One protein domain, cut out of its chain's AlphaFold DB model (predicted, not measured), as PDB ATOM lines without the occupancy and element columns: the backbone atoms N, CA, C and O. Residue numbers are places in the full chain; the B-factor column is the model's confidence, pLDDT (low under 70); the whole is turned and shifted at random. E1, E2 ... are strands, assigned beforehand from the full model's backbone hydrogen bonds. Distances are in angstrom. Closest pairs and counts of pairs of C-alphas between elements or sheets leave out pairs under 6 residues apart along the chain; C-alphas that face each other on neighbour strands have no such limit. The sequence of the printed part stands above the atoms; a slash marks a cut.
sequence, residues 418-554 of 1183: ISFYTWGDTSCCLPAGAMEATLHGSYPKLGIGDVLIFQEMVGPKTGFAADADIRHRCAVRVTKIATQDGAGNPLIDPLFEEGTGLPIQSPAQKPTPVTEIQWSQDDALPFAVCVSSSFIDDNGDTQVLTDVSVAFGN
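This is residues 418 to 554 of the 1183 residues of the protein "Baseplate_J domain-containing protein" of Koribacter versatilis (strain Ellin345) (UniProt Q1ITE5). With little regular structure, this is a flat domain whose strongly twisted, branched sheet turns a corner where E3 bends: E2 and E8 make one arm, E5, E1 and E4 the other. The hairpin E6 and E7 lies apart from it. The 137 printed residues are compact, with a radius of gyration of the C-alphas of 15.8 A, and span 49 by 43 by 22 A. Eight named strands, E1 to E8, hold 48 residues, all strand and antiparallel.

Find C-alpha 436 at (-47.623, -33.346, 42.472), where E1, residues 436 to 440, begins. E2, 451 to 456, E3, 473 to 482, 24.0 A long, E4, 492 to 497, and E5, 511 to 519, 26.3 A long, follow. Then come E6, 533 to 536, E7, 542 to 545, and E8, 549 to 552, ending at (-32.893, -37.267, 39.872).

Beside E5 look for E1 on one side, N 439 and O 515 2.8 A apart, and E3 and E4 on the other, N 482 and O 516 at 2.9 A, N 493 and O 512 at 2.8 A. E3 bends by 76 degrees at residue 479; E2 is on its other side, N 452 and O 476 at 2.9 A. Beside E2, E3 lies on one side and E8 on the other side, N 552 and O 453 at 2.8 A. In the hairpin E6 and E7, N 543 and O 535 are 2.8 A apart.

The farthest C-alphas, Ala 487 and Asn 539, are 50.3 A apart. The printed part has no cut; links E2 to E3, E4 to E5 and E5 to E6 are long. Confidence is under 70 for 19 residues, among them 499 to 508.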
ATOM      1  N   ILE A 418     -31.977 -33.239  42.737       94.75
ATOM      2  CA  ILE A 418     -32.948 -32.236  43.169       94.75
ATOM      3  C   ILE A 418     -33.578 -32.680  44.494       94.75
ATOM      4  O   ILE A 418     -34.187 -33.749  44.595       94.75
ATOM      5  N   SER A 419     -33.453 -31.835  45.516       93.31
ATOM      6  CA  SER A 419     -34.119 -32.017  46.809       93.31
ATOM      7  C   SER A 419     -35.593 -31.621  46.725       93.31
ATOM      8  O   SER A 419     -35.950 -30.614  46.110       93.31
ATOM      9  N   PHE A 420     -36.464 -32.366  47.400       91.12
ATOM     10  CA  PHE A 420     -37.848 -31.943  47.635       91.12
ATOM     11  C   PHE A 420     -37.917 -30.892  48.752       91.12
ATOM     12  O   PHE A 420     -37.100 -30.897  49.673       91.12
ATOM     13  N   TYR A 421     -38.920 -30.014  48.712       86.81
ATOM     14  CA  TYR A 421     -39.164 -29.037  49.773       86.81
ATOM     15  C   TYR A 421     -40.215 -29.543  50.764       86.81
ATOM     16  O   TYR A 421     -41.345 -29.847  50.386       86.81
ATOM     17  N   THR A 422     -39.858 -29.613  52.050       80.31
ATOM     18  CA  THR A 422     -40.728 -30.167  53.103       80.31
ATOM     19  C   THR A 422     -41.563 -29.124  53.839       80.31
ATOM     20  O   THR A 422     -42.258 -29.480  54.784       80.31
ATOM     21  N   TRP A 423     -41.486 -27.837  53.470       71.62
ATOM     22  CA  TRP A 423     -42.178 -26.736  54.168       71.62
ATOM     23  C   TRP A 423     -41.873 -26.657  55.684       71.62
ATOM     24  O   TRP A 423     -42.679 -26.171  56.479       71.62
ATOM     25  N   GLY A 424     -40.696 -27.150  56.093       67.94
ATOM     26  CA  GLY A 424     -40.266 -27.252  57.493       67.94
ATOM     27  C   GLY A 424     -40.662 -28.556  58.201       67.94
ATOM     28  O   GLY A 424     -40.386 -28.700  59.391       67.94
ATOM     29  N   ASP A 425     -41.285 -29.511  57.503       68.69
ATOM     30  CA  ASP A 425     -41.674 -30.804  58.069       68.69
ATOM     31  C   ASP A 425     -40.469 -31.746  58.248       68.69
ATOM     32  O   ASP A 425     -39.670 -31.973  57.330       68.69
ATOM     33  N   THR A 426     -40.359 -32.325  59.444       74.00
ATOM     34  CA  THR A 426     -39.306 -33.263  59.848       74.00
ATOM     35  C   THR A 426     -39.676 -34.730  59.612       74.00
ATOM     36  O   THR A 426     -38.866 -35.609  59.903       74.00
ATOM     37  N   SER A 427     -40.887 -35.040  59.132       77.31
ATOM     38  CA  SER A 427     -41.335 -36.404  58.806       77.31
ATOM     39  C   SER A 427     -42.434 -36.439  57.725       77.31
ATOM     40  O   SER A 427     -43.451 -37.114  57.894       77.31
ATOM     41  N   CYS A 428     -42.238 -35.739  56.599       79.50
ATOM     42  CA  CYS A 428     -43.155 -35.795  55.453       79.50
ATOM     43  C   CYS A 428     -42.800 -36.921  54.459       79.50
ATOM     44  O   CYS A 428     -41.648 -37.098  54.054       79.50
ATOM     45  N   CYS A 429     -43.836 -37.616  53.980       81.94
ATOM     46  CA  CYS A 429     -43.785 -38.516  52.829       81.94
ATOM     47  C   CYS A 429     -44.863 -38.128  51.800       81.94
ATOM     48  O   CYS A 429     -45.945 -37.692  52.181       81.94
ATOM     49  N   LEU A 430     -44.619 -38.331  50.508       81.88
ATOM     50  CA  LEU A 430     -45.654 -38.302  49.471       81.88
ATOM     51  C   LEU A 430     -46.362 -39.670  49.479       81.88
ATOM     52  O   LEU A 430     -45.682 -40.675  49.267       81.88
ATOM     53  N   PRO A 431     -47.673 -39.783  49.766       74.12
ATOM     54  CA  PRO A 431     -48.322 -41.090  49.820       74.12
ATOM     55  C   PRO A 431     -48.542 -41.679  48.418       74.12
ATOM     56  O   PRO A 431     -48.518 -40.963  47.414       74.12
ATOM     57  N   ALA A 432     -48.769 -42.995  48.363       78.25
ATOM     58  CA  ALA A 432     -49.028 -43.710  47.116       78.25
ATOM     59  C   ALA A 432     -50.182 -43.061  46.331       78.25
ATOM     60  O   ALA A 432     -51.197 -42.664  46.905       78.25
ATOM     61  N   GLY A 433     -49.989 -42.948  45.022       77.88
ATOM     62  CA  GLY A 433     -50.828 -42.237  44.069       77.88
ATOM     63  C   GLY A 433     -50.226 -40.927  43.552       77.88
ATOM     64  O   GLY A 433     -50.689 -40.466  42.517       77.88
ATOM     65  N   ALA A 434     -49.234 -40.317  44.228       74.75
ATOM     66  CA  ALA A 434     -48.932 -38.890  44.026       74.75
ATOM     67  C   ALA A 434     -48.698 -38.455  42.579       74.75
ATOM     68  O   ALA A 434     -48.133 -39.201  41.785       74.75
ATOM     69  N   MET A 435     -49.179 -37.238  42.301       86.06
ATOM     70  CA  MET A 435     -49.211 -36.558  41.001       86.06
ATOM     71  C   MET A 435     -48.641 -35.129  41.074       86.06
ATOM     72  O   MET A 435     -48.641 -34.423  40.068       86.06
ATOM     73  N   GLU A 436     -48.205 -34.674  42.255       87.75
ATOM     74  CA  GLU A 436     -47.623 -33.346  42.472       87.75
ATOM     75  C   GLU A 436     -46.627 -33.324  43.641       87.75
ATOM     76  O   GLU A 436     -46.718 -34.138  44.565       87.75
ATOM     77  N   ALA A 437     -45.666 -32.393  43.594       87.94
ATOM     78  CA  ALA A 437     -44.687 -32.150  44.655       87.94
ATOM     79  C   ALA A 437     -44.074 -30.738  44.573       87.94
ATOM     80  O   ALA A 437     -44.083 -30.097  43.521       87.94
ATOM     81  N   THR A 438     -43.472 -30.283  45.677       87.94
ATOM     82  CA  THR A 438     -42.620 -29.083  45.718       87.94
ATOM     83  C   THR A 438     -41.144 -29.490  45.773       87.94
ATOM     84  O   THR A 438     -40.759 -30.366  46.547       87.94
ATOM     85  N   LEU A 439     -40.307 -28.830  44.979       91.81
ATOM     86  CA  LEU A 439     -38.853 -28.975  44.921       91.81
ATOM     87  C   LEU A 439     -38.188 -27.772  45.608       91.81
ATOM     88  O   LEU A 439     -38.680 -26.644  45.524       91.81
ATOM     89  N   HIS A 440     -37.072 -28.013  46.292       89.06
ATOM     90  CA  HIS A 440     -36.289 -26.993  46.988       89.06
ATOM     91  C   HIS A 440     -35.278 -26.362  46.024       89.06
ATOM     92  O   HIS A 440     -34.373 -27.041  45.543       89.06
ATOM     93  N   GLY A 441     -35.420 -25.063  45.755       86.69
ATOM     94  CA  GLY A 441     -34.692 -24.352  44.703       86.69
ATOM     95  C   GLY A 441     -35.597 -23.896  43.554       86.69
ATOM     96  O   GLY A 441     -36.720 -24.376  43.382       86.69
ATOM     97  N   SER A 442     -35.106 -22.954  42.744       86.62
ATOM     98  CA  SER A 442     -35.767 -22.529  41.504       86.62
ATOM     99  C   SER A 442     -35.107 -23.223  40.314       86.62
ATOM    100  O   SER A 442     -33.916 -23.025  40.081       86.62
ATOM    101  N   TYR A 443     -35.878 -24.004  39.552       88.38
ATOM    102  CA  TYR A 443     -35.392 -24.789  38.411       88.38
ATOM    103  C   TYR A 443     -35.968 -24.297  37.066       88.38
ATOM    104  O   TYR A 443     -36.686 -25.034  36.393       88.38
ATOM    105  N   PRO A 444     -35.650 -23.066  36.604       81.62
ATOM    106  CA  PRO A 444     -36.188 -22.470  35.369       81.62
ATOM    107  C   PRO A 444     -35.618 -23.083  34.071       81.62
ATOM    108  O   PRO A 444     -35.625 -22.439  33.016       81.62
ATOM    109  N   LYS A 445     -35.056 -24.293  34.156       82.19
ATOM    110  CA  LYS A 445     -34.572 -25.119  33.042       82.19
ATOM    111  C   LYS A 445     -35.278 -26.468  32.949       82.19
ATOM    112  O   LYS A 445     -35.137 -27.115  31.918       82.19
ATOM    113  N   LEU A 446     -36.024 -26.863  33.981       85.62
ATOM    114  CA  LEU A 446     -36.901 -28.027  33.959       85.62
ATOM    115  C   LEU A 446     -38.176 -27.651  33.185       85.62
ATOM    116  O   LEU A 446     -38.739 -26.575  33.398       85.62
ATOM    117  N   GLY A 447     -38.592 -28.499  32.250       82.00
ATOM    118  CA  GLY A 447     -39.683 -28.243  31.313       82.00
ATOM    119  C   GLY A 447     -40.837 -29.240  31.412       82.00
ATOM    120  O   GLY A 447     -40.781 -30.245  32.119       82.00
ATOM    121  N   ILE A 448     -41.904 -28.964  30.660       82.12
ATOM    122  CA  ILE A 448     -42.976 -29.938  30.428       82.12
ATOM    123  C   ILE A 448     -42.439 -31.020  29.485       82.12
ATOM    124  O   ILE A 448     -41.859 -30.714  28.445       82.12
ATOM    125  N   GLY A 449     -42.635 -32.283  29.851       82.12
ATOM    126  CA  GLY A 449     -42.106 -33.443  29.140       82.12
ATOM    127  C   GLY A 449     -40.780 -33.982  29.685       82.12
ATOM    128  O   GLY A 449     -40.397 -35.079  29.273       82.12
ATOM    129  N   ASP A 450     -40.115 -33.291  30.618       88.19
ATOM    130  CA  ASP A 450     -38.954 -33.841  31.331       88.19
ATOM    131  C   ASP A 450     -39.372 -34.989  32.261       88.19
ATOM    132  O   ASP A 450     -40.452 -34.971  32.858       88.19
ATOM    133  N   VAL A 451     -38.499 -35.988  32.411       93.38
ATOM    134  CA  VAL A 451     -38.699 -37.110  33.339       93.38
ATOM    135  C   VAL A 451     -37.807 -36.943  34.560       93.38
ATOM    136  O   VAL A 451     -36.594 -36.756  34.438       93.38
ATOM    137  N   LEU A 452     -38.411 -37.066  35.740       95.94
ATOM    138  CA  LEU A 452     -37.726 -37.153  37.025       95.94
ATOM    139  C   LEU A 452     -37.804 -38.591  37.539       95.94
ATOM    140  O   LEU A 452     -38.845 -39.236  37.426       95.94
ATOM    141  N   ILE A 453     -36.725 -39.085  38.141       96.62
ATOM    142  CA  ILE A 453     -36.725 -40.365  38.853       96.62
ATOM    143  C   ILE A 453     -36.650 -40.090  40.344       96.62
ATOM    144  O   ILE A 453     -35.651 -39.571  40.839       96.62
ATOM    145  N   PHE A 454     -37.698 -40.459  41.070       95.88
ATOM    146  CA  PHE A 454     -37.703 -40.392  42.523       95.88
ATOM    147  C   PHE A 454     -37.075 -41.667  43.075       95.88
ATOM    148  O   PHE A 454     -37.431 -42.769  42.648       95.88
ATOM    149  N   GLN A 455     -36.146 -41.524  44.017       94.69
ATOM    150  CA  GLN A 455     -35.430 -42.638  44.632       94.69
ATOM    151  C   GLN A 455     -35.213 -42.387  46.127       94.69
ATOM    152  O   GLN A 455     -34.736 -41.319  46.511       94.69
ATOM    153  N   GLU A 456     -35.465 -43.412  46.947       93.12
ATOM    154  CA  GLU A 456     -34.992 -43.473  48.334       93.12
ATOM    155  C   GLU A 456     -33.452 -43.581  48.366       93.12
ATOM    156  O   GLU A 456     -32.849 -44.464  47.747       93.12
ATOM    157  N   MET A 457     -32.807 -42.642  49.059       91.69
ATOM    158  CA  MET A 457     -31.349 -42.525  49.199       91.69
ATOM    159  C   MET A 457     -30.855 -42.965  50.577       91.69
ATOM    160  O   MET A 457     -29.697 -43.355  50.724       91.69
ATOM    161  N   VAL A 458     -31.722 -42.892  51.590       90.25
ATOM    162  CA  VAL A 458     -31.410 -43.193  52.990       90.25
ATOM    163  C   VAL A 458     -32.597 -43.917  53.617       90.25
ATOM    164  O   VAL A 458     -33.725 -43.453  53.494       90.25
ATOM    165  N   GLY A 459     -32.353 -45.020  54.332       85.56
ATOM    166  CA  GLY A 459     -33.423 -45.762  54.997       85.56
ATOM    167  C   GLY A 459     -34.162 -44.893  56.037       85.56
ATOM    168  O   GLY A 459     -33.539 -44.500  57.032       85.56
ATOM    169  N   PRO A 460     -35.483 -44.629  55.896       82.06
ATOM    170  CA  PRO A 460     -36.238 -43.650  56.704       82.06
ATOM    171  C   PRO A 460     -36.349 -43.964  58.206       82.06
ATOM    172  O   PRO A 460     -36.957 -43.214  58.963       82.06
ATOM    173  N   LYS A 461     -35.827 -45.111  58.649       81.06
ATOM    174  CA  LYS A 461     -35.877 -45.583  60.042       81.06
ATOM    175  C   LYS A 461     -34.502 -45.699  60.699       81.06
ATOM    176  O   LYS A 461     -34.447 -45.999  61.888       81.06
ATOM    177  N   THR A 462     -33.417 -45.524  59.942       79.31
ATOM    178  CA  THR A 462     -32.047 -45.823  60.402       79.31
ATOM    179  C   THR A 462     -31.018 -44.758  60.038       79.31
ATOM    180  O   THR A 462     -29.959 -44.721  60.657       79.31
ATOM    181  N   GLY A 463     -31.287 -43.900  59.048       79.69
ATOM    182  CA  GLY A 463     -30.335 -42.869  58.624       79.69
ATOM    183  C   GLY A 463     -29.140 -43.389  57.821       79.69
ATOM    184  O   GLY A 463     -28.227 -42.616  57.532       79.69
ATOM    185  N   PHE A 464     -29.135 -44.664  57.415       83.88
ATOM    186  CA  PHE A 464     -28.068 -45.244  56.598       83.88
ATOM    187  C   PHE A 464     -28.504 -45.459  55.144       83.88
ATOM    188  O   PHE A 464     -29.550 -46.044  54.864       83.88
ATOM    189  N   ALA A 465     -27.647 -45.062  54.200       86.19
ATOM    190  CA  ALA A 465     -27.848 -45.303  52.765       86.19
ATOM    191  C   ALA A 465     -27.822 -46.797  52.380       86.19
ATOM    192  O   ALA A 465     -28.341 -47.181  51.338       86.19
ATOM    193  N   ALA A 466     -27.244 -47.657  53.227       83.94
ATOM    194  CA  ALA A 466     -27.237 -49.109  53.028       83.94
ATOM    195  C   ALA A 466     -28.598 -49.779  53.312       83.94
ATOM    196  O   ALA A 466     -28.807 -50.908  52.876       83.94
ATOM    197  N   ASP A 467     -29.502 -49.089  54.019       83.88
ATOM    198  CA  ASP A 467     -30.842 -49.581  54.371       83.88
ATOM    199  C   ASP A 467     -31.949 -49.011  53.461       83.88
ATOM    200  O   ASP A 467     -33.127 -49.279  53.696       83.88
ATOM    201  N   ALA A 468     -31.590 -48.206  52.452       86.88
ATOM    202  CA  ALA A 468     -32.536 -47.617  51.507       86.88
ATOM    203  C   ALA A 468     -33.129 -48.689  50.574       86.88
ATOM    204  O   ALA A 468     -32.394 -49.492  49.987       86.88
ATOM    205  N   ASP A 469     -34.452 -48.714  50.409       82.62
ATOM    206  CA  ASP A 469     -35.101 -49.737  49.589       82.62
ATOM    207  C   ASP A 469     -34.921 -49.453  48.090       82.62
ATOM    208  O   ASP A 469     -35.515 -48.542  47.516       82.62
ATOM    209  N   ILE A 470     -34.140 -50.301  47.415       84.50
ATOM    210  CA  ILE A 470     -33.897 -50.245  45.962       84.50
ATOM    211  C   ILE A 470     -35.209 -50.328  45.151       84.50
ATOM    212  O   ILE A 470     -35.252 -49.889  44.003       84.50
ATOM    213  N   ARG A 471     -36.293 -50.858  45.737       84.00
ATOM    214  CA  ARG A 471     -37.627 -50.933  45.117       84.00
ATOM    215  C   ARG A 471     -38.413 -49.627  45.242       84.00
ATOM    216  O   ARG A 471     -39.364 -49.442  44.490       84.00
ATOM    217  N   HIS A 472     -38.028 -48.721  46.142       88.50
ATOM    218  CA  HIS A 472     -38.597 -47.377  46.243       88.50
ATOM    219  C   HIS A 472     -37.970 -46.450  45.191       88.50
ATOM    220  O   HIS A 472     -37.288 -45.469  45.498       88.50
ATOM    221  N   ARG A 473     -38.195 -46.799  43.917       93.25
ATOM    222  CA  ARG A 473     -37.773 -46.038  42.739       93.25
ATOM    223  C   ARG A 473     -38.898 -45.981  41.711       93.25
ATOM    224  O   ARG A 473     -39.507 -47.004  41.409       93.25
ATOM    225  N   CYS A 474     -39.164 -44.803  41.159       93.44
ATOM    226  CA  CYS A 474     -40.167 -44.607  40.108       93.44
ATOM    227  C   CYS A 474     -39.797 -43.419  39.210       93.44
ATOM    228  O   CYS A 474     -39.185 -42.462  39.677       93.44
ATOM    229  N   ALA A 475     -40.148 -43.501  37.926       95.12
ATOM    230  CA  ALA A 475     -40.030 -42.398  36.978       95.12
ATOM    231  C   ALA A 475     -41.389 -41.701  36.842       95.12
ATOM    232  O   ALA A 475     -42.409 -42.385  36.772       95.12
ATOM    233  N   VAL A 476     -41.391 -40.370  36.781       94.38
ATOM    234  CA  VAL A 476     -42.585 -39.546  36.553       94.38
ATOM    235  C   VAL A 476     -42.283 -38.472  35.510       94.38
ATOM    236  O   VAL A 476     -41.202 -37.878  35.536       94.38
ATOM    237  N   ARG A 477     -43.210 -38.209  34.581       91.94
ATOM    238  CA  ARG A 477     -43.039 -37.175  33.549       91.94
ATOM    239  C   ARG A 477     -43.780 -35.892  33.903       91.94
ATOM    240  O   ARG A 477     -44.997 -35.896  34.073       91.94
ATOM    241  N   VAL A 478     -43.050 -34.783  33.980       91.00
ATOM    242  CA  VAL A 478     -43.577 -33.464  34.351       91.00
ATOM    243  C   VAL A 478     -44.579 -32.985  33.295       91.00
ATOM    244  O   VAL A 478     -44.215 -32.728  32.150       91.00
ATOM    245  N   THR A 479     -45.848 -32.837  33.680       86.19
ATOM    246  CA  THR A 479     -46.933 -32.314  32.829       86.19
ATOM    247  C   THR A 479     -47.200 -30.829  33.073       86.19
ATOM    248  O   THR A 479     -47.694 -30.142  32.179       86.19
ATOM    249  N   LYS A 480     -46.847 -30.307  34.257       81.69
ATOM    250  CA  LYS A 480     -46.819 -28.868  34.566       81.69
ATOM    251  C   LYS A 480     -45.666 -28.541  35.506       81.69
ATOM    252  O   LYS A 480     -45.335 -29.339  36.381       81.69
ATOM    253  N   ILE A 481     -45.137 -27.330  35.379       86.94
ATOM    254  CA  ILE A 481     -44.143 -26.755  36.285       86.94
ATOM    255  C   ILE A 481     -44.488 -25.292  36.582       86.94
ATOM    256  O   ILE A 481     -44.919 -24.564  35.687       86.94
ATOM    257  N   ALA A 482     -44.265 -24.849  37.820       82.00
ATOM    258  CA  ALA A 482     -44.279 -23.440  38.194       82.00
ATOM    259  C   ALA A 482     -42.972 -23.062  38.912       82.00
ATOM    260  O   ALA A 482     -42.626 -23.613  39.954       82.00
ATOM    261  N   THR A 483     -42.248 -22.094  38.343       82.88
ATOM    262  CA  THR A 483     -41.025 -21.490  38.919       82.88
ATOM    263  C   THR A 483     -41.179 -19.991  39.194       82.88
ATOM    264  O   THR A 483     -40.275 -19.377  39.763       82.88
ATOM    265  N   GLN A 484     -42.305 -19.391  38.789       79.38
ATOM    266  CA  GLN A 484     -42.600 -17.962  38.898       79.38
ATOM    267  C   GLN A 484     -44.068 -17.717  39.271       79.38
ATOM    268  O   GLN A 484     -44.932 -18.547  38.992       79.38
ATOM    269  N   ASP A 485     -44.342 -16.562  39.877       69.75
ATOM    270  CA  ASP A 485     -45.690 -16.066  40.149       69.75
ATOM    271  C   ASP A 485     -46.361 -15.449  38.902       69.75
ATOM    272  O   ASP A 485     -45.741 -15.228  37.859       69.75
ATOM    273  N   GLY A 486     -47.647 -15.101  39.022       53.00
ATOM    274  CA  GLY A 486     -48.418 -14.437  37.959       53.00
ATOM    275  C   GLY A 486     -47.968 -13.009  37.599       53.00
ATOM    276  O   GLY A 486     -48.632 -12.354  36.797       53.00
ATOM    277  N   ALA A 487     -46.879 -12.507  38.189       53.97
ATOM    278  CA  ALA A 487     -46.230 -11.240  37.863       53.97
ATOM    279  C   ALA A 487     -44.785 -11.420  37.335       53.97
ATOM    280  O   ALA A 487     -44.138 -10.421  37.012       53.97
ATOM    281  N   GLY A 488     -44.297 -12.660  37.199       61.53
ATOM    282  CA  GLY A 488     -42.964 -12.997  36.687       61.53
ATOM    283  C   GLY A 488     -41.837 -12.968  37.728       61.53
ATOM    284  O   GLY A 488     -40.664 -12.978  37.352       61.53
ATOM    285  N   ASN A 489     -42.150 -12.915  39.026       68.44
ATOM    286  CA  ASN A 489     -41.151 -13.051  40.093       68.44
ATOM    287  C   ASN A 489     -40.909 -14.540  40.396       68.44
ATOM    288  O   ASN A 489     -41.861 -15.311  40.313       68.44
ATOM    289  N   PRO A 490     -39.699 -14.975  40.799       74.56
ATOM    290  CA  PRO A 490     -39.463 -16.359  41.217       74.56
ATOM    291  C   PRO A 490     -40.374 -16.799  42.371       74.56
ATOM    292  O   PRO A 490     -40.608 -16.028  43.305       74.56
ATOM    293  N   LEU A 491     -40.839 -18.050  42.332       77.31
ATOM    294  CA  LEU A 491     -41.566 -18.668  43.443       77.31
ATOM    295  C   LEU A 491     -40.645 -18.843  44.660       77.31
ATOM    296  O   LEU A 491     -39.514 -19.323  44.550       77.31
ATOM    297  N   ILE A 492     -41.138 -18.420  45.824       80.69
ATOM    298  CA  ILE A 492     -40.398 -18.353  47.089       80.69
ATOM    299  C   ILE A 492     -41.302 -18.694  48.278       80.69
ATOM    300  O   ILE A 492     -42.467 -18.297  48.311       80.69
ATOM    301  N   ASP A 493     -40.741 -19.344  49.295       73.88
ATOM    302  CA  ASP A 493     -41.334 -19.423  50.629       73.88
ATOM    303  C   ASP A 493     -40.870 -18.213  51.472       73.88
ATOM    304  O   ASP A 493     -39.682 -18.105  51.796       73.88
ATOM    305  N   PRO A 494     -41.770 -17.283  51.848       68.50
ATOM    306  CA  PRO A 494     -41.424 -16.095  52.625       68.50
ATOM    307  C   PRO A 494     -41.183 -16.368  54.121       68.50
ATOM    308  O   PRO A 494     -40.876 -15.425  54.852       68.50
ATOM    309  N   LEU A 495     -41.366 -17.604  54.602       66.38
ATOM    310  CA  LEU A 495     -41.220 -17.960  56.015       66.38
ATOM    311  C   LEU A 495     -39.808 -18.425  56.381       66.38
ATOM    312  O   LEU A 495     -39.391 -18.176  57.511       66.38
ATOM    313  N   PHE A 496     -39.078 -19.067  55.466       71.88
ATOM    314  CA  PHE A 496     -37.776 -19.689  55.734       71.88
ATOM    315  C   PHE A 496     -36.641 -19.048  54.928       71.88
ATOM    316  O   PHE A 496     -36.853 -18.540  53.828       71.88
ATOM    317  N   GLU A 497     -35.434 -19.047  55.500       78.94
ATOM    318  CA  GLU A 497     -34.258 -18.407  54.911       78.94
ATOM    319  C   GLU A 497     -33.470 -19.319  53.952       78.94
ATOM    320  O   GLU A 497     -33.087 -20.443  54.302       78.94
ATOM    321  N   GLU A 498     -33.146 -18.762  52.776       78.44
ATOM    322  CA  GLU A 498     -32.316 -19.357  51.723       78.44
ATOM    323  C   GLU A 498     -31.009 -19.931  52.301       78.44
ATOM    324  O   GLU A 498     -30.141 -19.204  52.787       78.44
ATOM    325  N   GLY A 499     -30.859 -21.257  52.239       69.50
ATOM    326  CA  GLY A 499     -29.643 -21.967  52.643       69.50
ATOM    327  C   GLY A 499     -29.451 -22.192  54.150       69.50
ATOM    328  O   GLY A 499     -28.526 -22.916  54.513       69.50
ATOM    329  N   THR A 500     -30.299 -21.641  55.030       66.88
ATOM    330  CA  THR A 500     -30.299 -22.001  56.467       66.88
ATOM    331  C   THR A 500     -31.497 -22.859  56.864       66.88
ATOM    332  O   THR A 500     -31.401 -23.600  57.841       66.88
ATOM    333  N   GLY A 501     -32.619 -22.770  56.138       63.69
ATOM    334  CA  GLY A 501     -33.852 -23.497  56.464       63.69
ATOM    335  C   GLY A 501     -34.489 -23.065  57.792       63.69
ATOM    336  O   GLY A 501     -35.383 -23.740  58.299       63.69
ATOM    337  N   LEU A 502     -34.033 -21.954  58.381       67.31
ATOM    338  CA  LEU A 502     -34.565 -21.409  59.628       67.31
ATOM    339  C   LEU A 502     -35.629 -20.339  59.345       67.31
ATOM    340  O   LEU A 502     -35.534 -19.646  58.330       67.31
ATOM    341  N   PRO A 503     -36.619 -20.144  60.239       68.62
ATOM    342  CA  PRO A 503     -37.604 -19.084  60.076       68.62
ATOM    343  C   PRO A 503     -36.964 -17.691  59.993       68.62
ATOM    344  O   PRO A 503     -36.107 -17.349  60.814       68.62
ATOM    345  N   ILE A 504     -37.413 -16.870  59.045       66.12
ATOM    346  CA  ILE A 504     -36.945 -15.494  58.843       66.12
ATOM    347  C   ILE A 504     -37.343 -14.622  60.043       66.12
ATOM    348  O   ILE A 504     -38.515 -14.506  60.400       66.12
ATOM    349  N   GLN A 505     -36.353 -13.968  60.655       65.88
ATOM    350  CA  GLN A 505     -36.526 -13.088  61.819       65.88
ATOM    351  C   GLN A 505     -36.208 -11.617  61.512       65.88
ATOM    352  O   GLN A 505     -36.457 -10.745  62.348       65.88
ATOM    353  N   SER A 506     -35.663 -11.307  60.330       63.81
ATOM    354  CA  SER A 506     -35.332  -9.936  59.930       63.81
ATOM    355  C   SER A 506     -35.442  -9.699  58.414       63.81
ATOM    356  O   SER A 506     -35.113 -10.595  57.640       63.81
ATOM    357  N   PRO A 507     -35.797  -8.477  57.953       59.00
ATOM    358  CA  PRO A 507     -35.911  -8.145  56.521       59.00
ATOM    359  C   PRO A 507     -34.597  -8.138  55.714       59.00
ATOM    360  O   PRO A 507     -34.581  -7.643  54.590       59.00
ATOM    361  N   ALA A 508     -33.486  -8.593  56.300       69.50
ATOM    362  CA  ALA A 508     -32.195  -8.748  55.625       69.50
ATOM    363  C   ALA A 508     -31.915 -10.204  55.204       69.50
ATOM    364  O   ALA A 508     -31.002 -10.437  54.416       69.50
ATOM    365  N   GLN A 509     -32.685 -11.159  55.730       71.06
ATOM    366  CA  GLN A 509     -32.646 -12.571  55.349       71.06
ATOM    367  C   GLN A 509     -33.491 -12.768  54.084       71.06
ATOM    368  O   GLN A 509     -34.486 -12.065  53.883       71.06
ATOM    369  N   LYS A 510     -33.091 -13.698  53.217       78.62
ATOM    370  CA  LYS A 510     -33.775 -13.943  51.941       78.62
ATOM    371  C   LYS A 510     -34.763 -15.112  52.042       78.62
ATOM    372  O   LYS A 510     -34.354 -16.148  52.554       78.62
ATOM    373  N   PRO A 511     -35.981 -14.996  51.486       77.69
ATOM    374  CA  PRO A 511     -36.881 -16.127  51.237       77.69
ATOM    375  C   PRO A 511     -36.226 -17.274  50.456       77.69
ATOM    376  O   PRO A 511     -35.493 -17.023  49.497       77.69
ATOM    377  N   THR A 512     -36.523 -18.519  50.830       82.19
ATOM    378  CA  THR A 512     -36.073 -19.727  50.116       82.19
ATOM    379  C   THR A 512     -36.801 -19.878  48.773       82.19
ATOM    380  O   THR A 512     -38.032 -19.882  48.766       82.19
ATOM    381  N   PRO A 513     -36.104 -20.041  47.632       85.88
ATOM    382  CA  PRO A 513     -36.744 -20.327  46.346       85.88
ATOM    383  C   PRO A 513     -37.312 -21.751  46.276       85.88
ATOM    384  O   PRO A 513     -36.706 -22.695  46.784       85.88
ATOM    385  N   VAL A 514     -38.452 -21.912  45.599       86.50
ATOM    386  CA  VAL A 514     -39.140 -23.204  45.411       86.50
ATOM    387  C   VAL A 514     -39.627 -23.382  43.971       86.50
ATOM    388  O   VAL A 514     -39.796 -22.411  43.231       86.50
ATOM    389  N   THR A 515     -39.861 -24.632  43.574       87.69
ATOM    390  CA  THR A 515     -40.441 -25.007  42.274       87.69
ATOM    391  C   THR A 515     -41.558 -26.019  42.492       87.69
ATOM    392  O   THR A 515     -41.355 -27.007  43.188       87.69
ATOM    393  N   GLU A 516     -42.726 -25.814  41.895       86.94
ATOM    394  CA  GLU A 516     -43.850 -26.759  41.971       86.94
ATOM    395  C   GLU A 516     -43.933 -27.582  40.681       86.94
ATOM    396  O   GLU A 516     -43.756 -27.042  39.587       86.94
ATOM    397  N   ILE A 517     -44.197 -28.887  40.801       90.94
ATOM    398  CA  ILE A 517     -44.332 -29.820  39.671       90.94
ATOM    399  C   ILE A 517     -45.609 -30.659  39.785       90.94
ATOM    400  O   ILE A 517     -46.002 -31.055  40.883       90.94
ATOM    401  N   GLN A 518     -46.216 -30.978  38.640       88.19
ATOM    402  CA  GLN A 518     -47.282 -31.979  38.501       88.19
ATOM    403  C   GLN A 518     -46.950 -32.965  37.368       88.19
ATOM    404  O   GLN A 518     -46.216 -32.606  36.444       88.19
ATOM    405  N   TRP A 519     -47.483 -34.189  37.419       91.81
ATOM    406  CA  TRP A 519     -47.277 -35.252  36.418       91.81
ATOM    407  C   TRP A 519     -48.570 -36.030  36.084       91.81
ATOM    408  O   TRP A 519     -49.646 -35.692  36.583       91.81
ATOM    409  N   SER A 520     -48.509 -37.003  35.159       82.31
ATOM    410  CA  SER A 520     -49.703 -37.750  34.704       82.31
ATOM    411  C   SER A 520     -50.265 -38.690  35.778       82.31
ATOM    412  O   SER A 520     -49.538 -39.175  36.643       82.31
ATOM    413  N   GLN A 521     -51.556 -39.020  35.666       79.88
ATOM    414  CA  GLN A 521     -52.206 -40.047  36.487       79.88
ATOM    415  C   GLN A 521     -51.638 -41.452  36.216       79.88
ATOM    416  O   GLN A 521     -51.634 -42.288  37.112       79.88
ATOM    417  N   ASP A 522     -51.115 -41.713  35.016       81.88
ATOM    418  CA  ASP A 522     -50.468 -42.994  34.684       81.88
ATOM    419  C   ASP A 522     -49.080 -43.140  35.342       81.88
ATOM    420  O   ASP A 522     -48.586 -44.253  35.506       81.88
ATOM    421  N   ASP A 523     -48.483 -42.014  35.756       88.56
ATOM    422  CA  ASP A 523     -47.235 -41.921  36.527       88.56
ATOM    423  C   ASP A 523     -47.511 -41.731  38.043       88.56
ATOM    424  O   ASP A 523     -46.630 -41.339  38.812       88.56
ATOM    425  N   ALA A 524     -48.745 -41.985  38.496       82.75
ATOM    426  CA  ALA A 524     -49.135 -41.930  39.904       82.75
ATOM    427  C   ALA A 524     -48.237 -42.827  40.779       82.75
ATOM    428  O   ALA A 524     -48.076 -44.015  40.489       82.75
ATOM    429  N   LEU A 525     -47.667 -42.288  41.871       83.25
ATOM    430  CA  LEU A 525     -46.631 -43.003  42.642       83.25
ATOM    431  C   LEU A 525     -47.090 -44.404  43.108       83.25
ATOM    432  O   LEU A 525     -48.028 -44.498  43.901       83.25
ATOM    433  N   PRO A 526     -46.412 -45.503  42.731       83.88
ATOM    434  CA  PRO A 526     -46.870 -46.855  43.074       83.88
ATOM    435  C   PRO A 526     -46.693 -47.228  44.562       83.88
ATOM    436  O   PRO A 526     -47.185 -48.264  45.007       83.88
ATOM    437  N   PHE A 527     -45.996 -46.401  45.343       85.44
ATOM    438  CA  PHE A 527     -45.757 -46.548  46.782       85.44
ATOM    439  C   PHE A 527     -45.583 -45.156  47.421       85.44
ATOM    440  O   PHE A 527     -45.540 -44.145  46.722       85.44
ATOM    441  N   ALA A 528     -45.497 -45.086  48.754       83.50
ATOM    442  CA  ALA A 528     -45.258 -43.824  49.455       83.50
ATOM    443  C   ALA A 528     -43.756 -43.470  49.485       83.50
ATOM    444  O   ALA A 528     -42.956 -44.237  50.016       83.50
ATOM    445  N   VAL A 529     -43.384 -42.306  48.949       86.50
ATOM    446  CA  VAL A 529     -42.003 -41.789  48.895       86.50
ATOM    447  C   VAL A 529     -41.748 -40.917  50.126       86.50
ATOM    448  O   VAL A 529     -42.301 -39.824  50.231       86.50
ATOM    449  N   CYS A 530     -40.925 -41.368  51.075       86.69
ATOM    450  CA  CYS A 530     -40.590 -40.561  52.253       86.69
ATOM    451  C   CYS A 530     -39.455 -39.574  51.969       86.69
ATOM    452  O   CYS A 530     -38.394 -39.966  51.493       86.69
ATOM    453  N   VAL A 531     -39.697 -38.293  52.252       88.69
ATOM    454  CA  VAL A 531     -38.829 -37.163  51.879       88.69
ATOM    455  C   VAL A 531     -38.013 -36.675  53.073       88.69
ATOM    456  O   VAL A 531     -36.799 -36.492  52.969       88.69
ATOM    457  N   SER A 532     -38.671 -36.510  54.220       85.56
ATOM    458  CA  SER A 532     -38.025 -36.337  55.518       85.56
ATOM    459  C   SER A 532     -38.517 -37.395  56.495       85.56
ATOM    460  O   SER A 532     -39.595 -37.970  56.343       85.56
ATOM    461  N   SER A 533     -37.702 -37.694  57.499       85.38
ATOM    462  CA  SER A 533     -38.066 -38.609  58.581       85.38
ATOM    463  C   SER A 533     -37.305 -38.262  59.853       85.38
ATOM    464  O   SER A 533     -36.290 -37.564  59.821       85.38
ATOM    465  N   SER A 534     -37.792 -38.759  60.984       83.62
ATOM    466  CA  SER A 534     -37.084 -38.680  62.256       83.62
ATOM    467  C   SER A 534     -36.888 -40.080  62.829       83.62
ATOM    468  O   SER A 534     -37.781 -40.927  62.761       83.62
ATOM    469  N   PHE A 535     -35.700 -40.334  63.370       80.81
ATOM    470  CA  PHE A 535     -35.341 -41.613  63.981       80.81
ATOM    471  C   PHE A 535     -34.577 -41.379  65.285       80.81
ATOM    472  O   PHE A 535     -34.140 -40.266  65.572       80.81
ATOM    473  N   ILE A 536     -34.463 -42.423  66.103       80.31
ATOM    474  CA  ILE A 536     -33.755 -42.375  67.384       80.31
ATOM    475  C   ILE A 536     -32.412 -43.078  67.191       80.31
ATOM    476  O   ILE A 536     -32.387 -44.208  66.703       80.31
ATOM    477  N   ASP A 537     -31.316 -42.411  67.549       78.44
ATOM    478  CA  ASP A 537     -29.967 -42.967  67.420       78.44
ATOM    479  C   ASP A 537     -29.581 -43.916  68.577       78.44
ATOM    480  O   ASP A 537     -30.317 -44.083  69.554       78.44
ATOM    481  N   ASP A 538     -28.398 -44.537  68.485       77.62
ATOM    482  CA  ASP A 538     -27.865 -45.464  69.500       77.62
ATOM    483  C   ASP A 538     -27.682 -44.836  70.904       77.62
ATOM    484  O   ASP A 538     -27.524 -45.563  71.889       77.62
ATOM    485  N   ASN A 539     -27.693 -43.502  71.023       78.00
ATOM    486  CA  ASN A 539     -27.618 -42.783  72.300       78.00
ATOM    487  C   ASN A 539     -29.010 -42.523  72.904       78.00
ATOM    488  O   ASN A 539     -29.114 -42.249  74.102       78.00
ATOM    489  N   GLY A 540     -30.069 -42.636  72.096       71.88
ATOM    490  CA  GLY A 540     -31.446 -42.312  72.461       71.88
ATOM    491  C   GLY A 540     -31.895 -40.903  72.059       71.88
ATOM    492  O   GLY A 540     -32.983 -40.498  72.472       71.88
ATOM    493  N   ASP A 541     -31.098 -40.168  71.276       78.56
ATOM    494  CA  ASP A 541     -31.441 -38.822  70.803       78.56
ATOM    495  C   ASP A 541     -32.199 -38.881  69.462       78.56
ATOM    496  O   ASP A 541     -31.897 -39.695  68.586       78.56
ATOM    497  N   THR A 542     -33.204 -38.012  69.288       80.38
ATOM    498  CA  THR A 542     -33.975 -37.922  68.036       80.38
ATOM    499  C   THR A 542     -33.210 -37.116  66.990       80.38
ATOM    500  O   THR A 542     -33.043 -35.904  67.136       80.38
ATOM    501  N   GLN A 543     -32.815 -37.773  65.903       81.56
ATOM    502  CA  GLN A 543     -32.206 -37.154  64.729       81.56
ATOM    503  C   GLN A 543     -33.269 -36.896  63.649       81.56
ATOM    504  O   GLN A 543     -34.229 -37.660  63.511       81.56
ATOM    505  N   VAL A 544     -33.091 -35.828  62.866       82.56
ATOM    506  CA  VAL A 544     -33.932 -35.500  61.701       82.56
ATOM    507  C   VAL A 544     -33.132 -35.735  60.425       82.56
ATOM    508  O   VAL A 544     -31.983 -35.310  60.322       82.56
ATOM    509  N   LEU A 545     -33.759 -36.392  59.454       83.31
ATOM    510  CA  LEU A 545     -33.232 -36.657  58.121       83.31
ATOM    511  C   LEU A 545     -33.994 -35.810  57.097       83.31
ATOM    512  O   LEU A 545     -35.220 -35.907  57.002       83.31
ATOM    513  N   THR A 546     -33.263 -35.019  56.315       84.94
ATOM    514  CA  THR A 546     -33.712 -34.505  55.011       84.94
ATOM    515  C   THR A 546     -33.208 -35.433  53.905       84.94
ATOM    516  O   THR A 546     -32.382 -36.309  54.169       84.94
ATOM    517  N   ASP A 547     -33.708 -35.257  52.679       88.12
ATOM    518  CA  ASP A 547     -33.208 -35.958  51.484       88.12
ATOM    519  C   ASP A 547     -33.255 -37.496  51.598       88.12
ATOM    520  O   ASP A 547     -32.468 -38.218  50.985       88.12
ATOM    521  N   VAL A 548     -34.220 -38.004  52.378       88.50
ATOM    522  CA  VAL A 548     -34.509 -39.440  52.548       88.50
ATOM    523  C   VAL A 548     -34.827 -40.068  51.193       88.50
ATOM    524  O   VAL A 548     -34.324 -41.141  50.868       88.50
ATOM    525  N   SER A 549     -35.595 -39.340  50.381       92.56
ATOM    526  CA  SER A 549     -35.730 -39.544  48.943       92.56
ATOM    527  C   SER A 549     -35.444 -38.241  48.208       92.56
ATOM    528  O   SER A 549     -35.757 -37.160  48.711       92.56
ATOM    529  N   VAL A 550     -34.895 -38.347  47.000       94.88
ATOM    530  CA  VAL A 550     -34.569 -37.213  46.120       94.88
ATOM    531  C   VAL A 550     -35.115 -37.454  44.715       94.88
ATOM    532  O   VAL A 550     -35.415 -38.594  44.347       94.88
ATOM    533  N   ALA A 551     -35.233 -36.387  43.930       95.88
ATOM    534  CA  ALA A 551     -35.545 -36.459  42.511       95.88
ATOM    535  C   ALA A 551     -34.255 -36.326  41.687       95.88
ATOM    536  O   ALA A 551     -33.564 -35.313  41.745       95.88
ATOM    537  N   PHE A 552     -33.930 -37.341  40.896       96.00
ATOM    538  CA  PHE A 552     -32.893 -37.267  39.872       96.00
ATOM    539  C   PHE A 552     -33.509 -36.707  38.590       96.00
ATOM    540  O   PHE A 552     -34.498 -37.256  38.101       96.00
ATOM    541  N   GLY A 553     -32.947 -35.627  38.046       91.19
ATOM    542  CA  GLY A 553     -33.235 -35.153  36.691       91.19
ATOM    543  C   GLY A 553     -32.272 -35.781  35.680       91.19
ATOM    544  O   GLY A 553     -31.785 -36.887  35.898       91.19
ATOM    545  N   ASN A 554     -31.996 -35.092  34.568       93.81
ATOM    546  CA  ASN A 554     -31.078 -35.550  33.510       93.81
ATOM    547  C   ASN A 554     -31.305 -37.012  33.055       93.81
ATOM    548  O   ASN A 554     -30.351 -37.752  32.805       93.81
TER     549      ASN A 554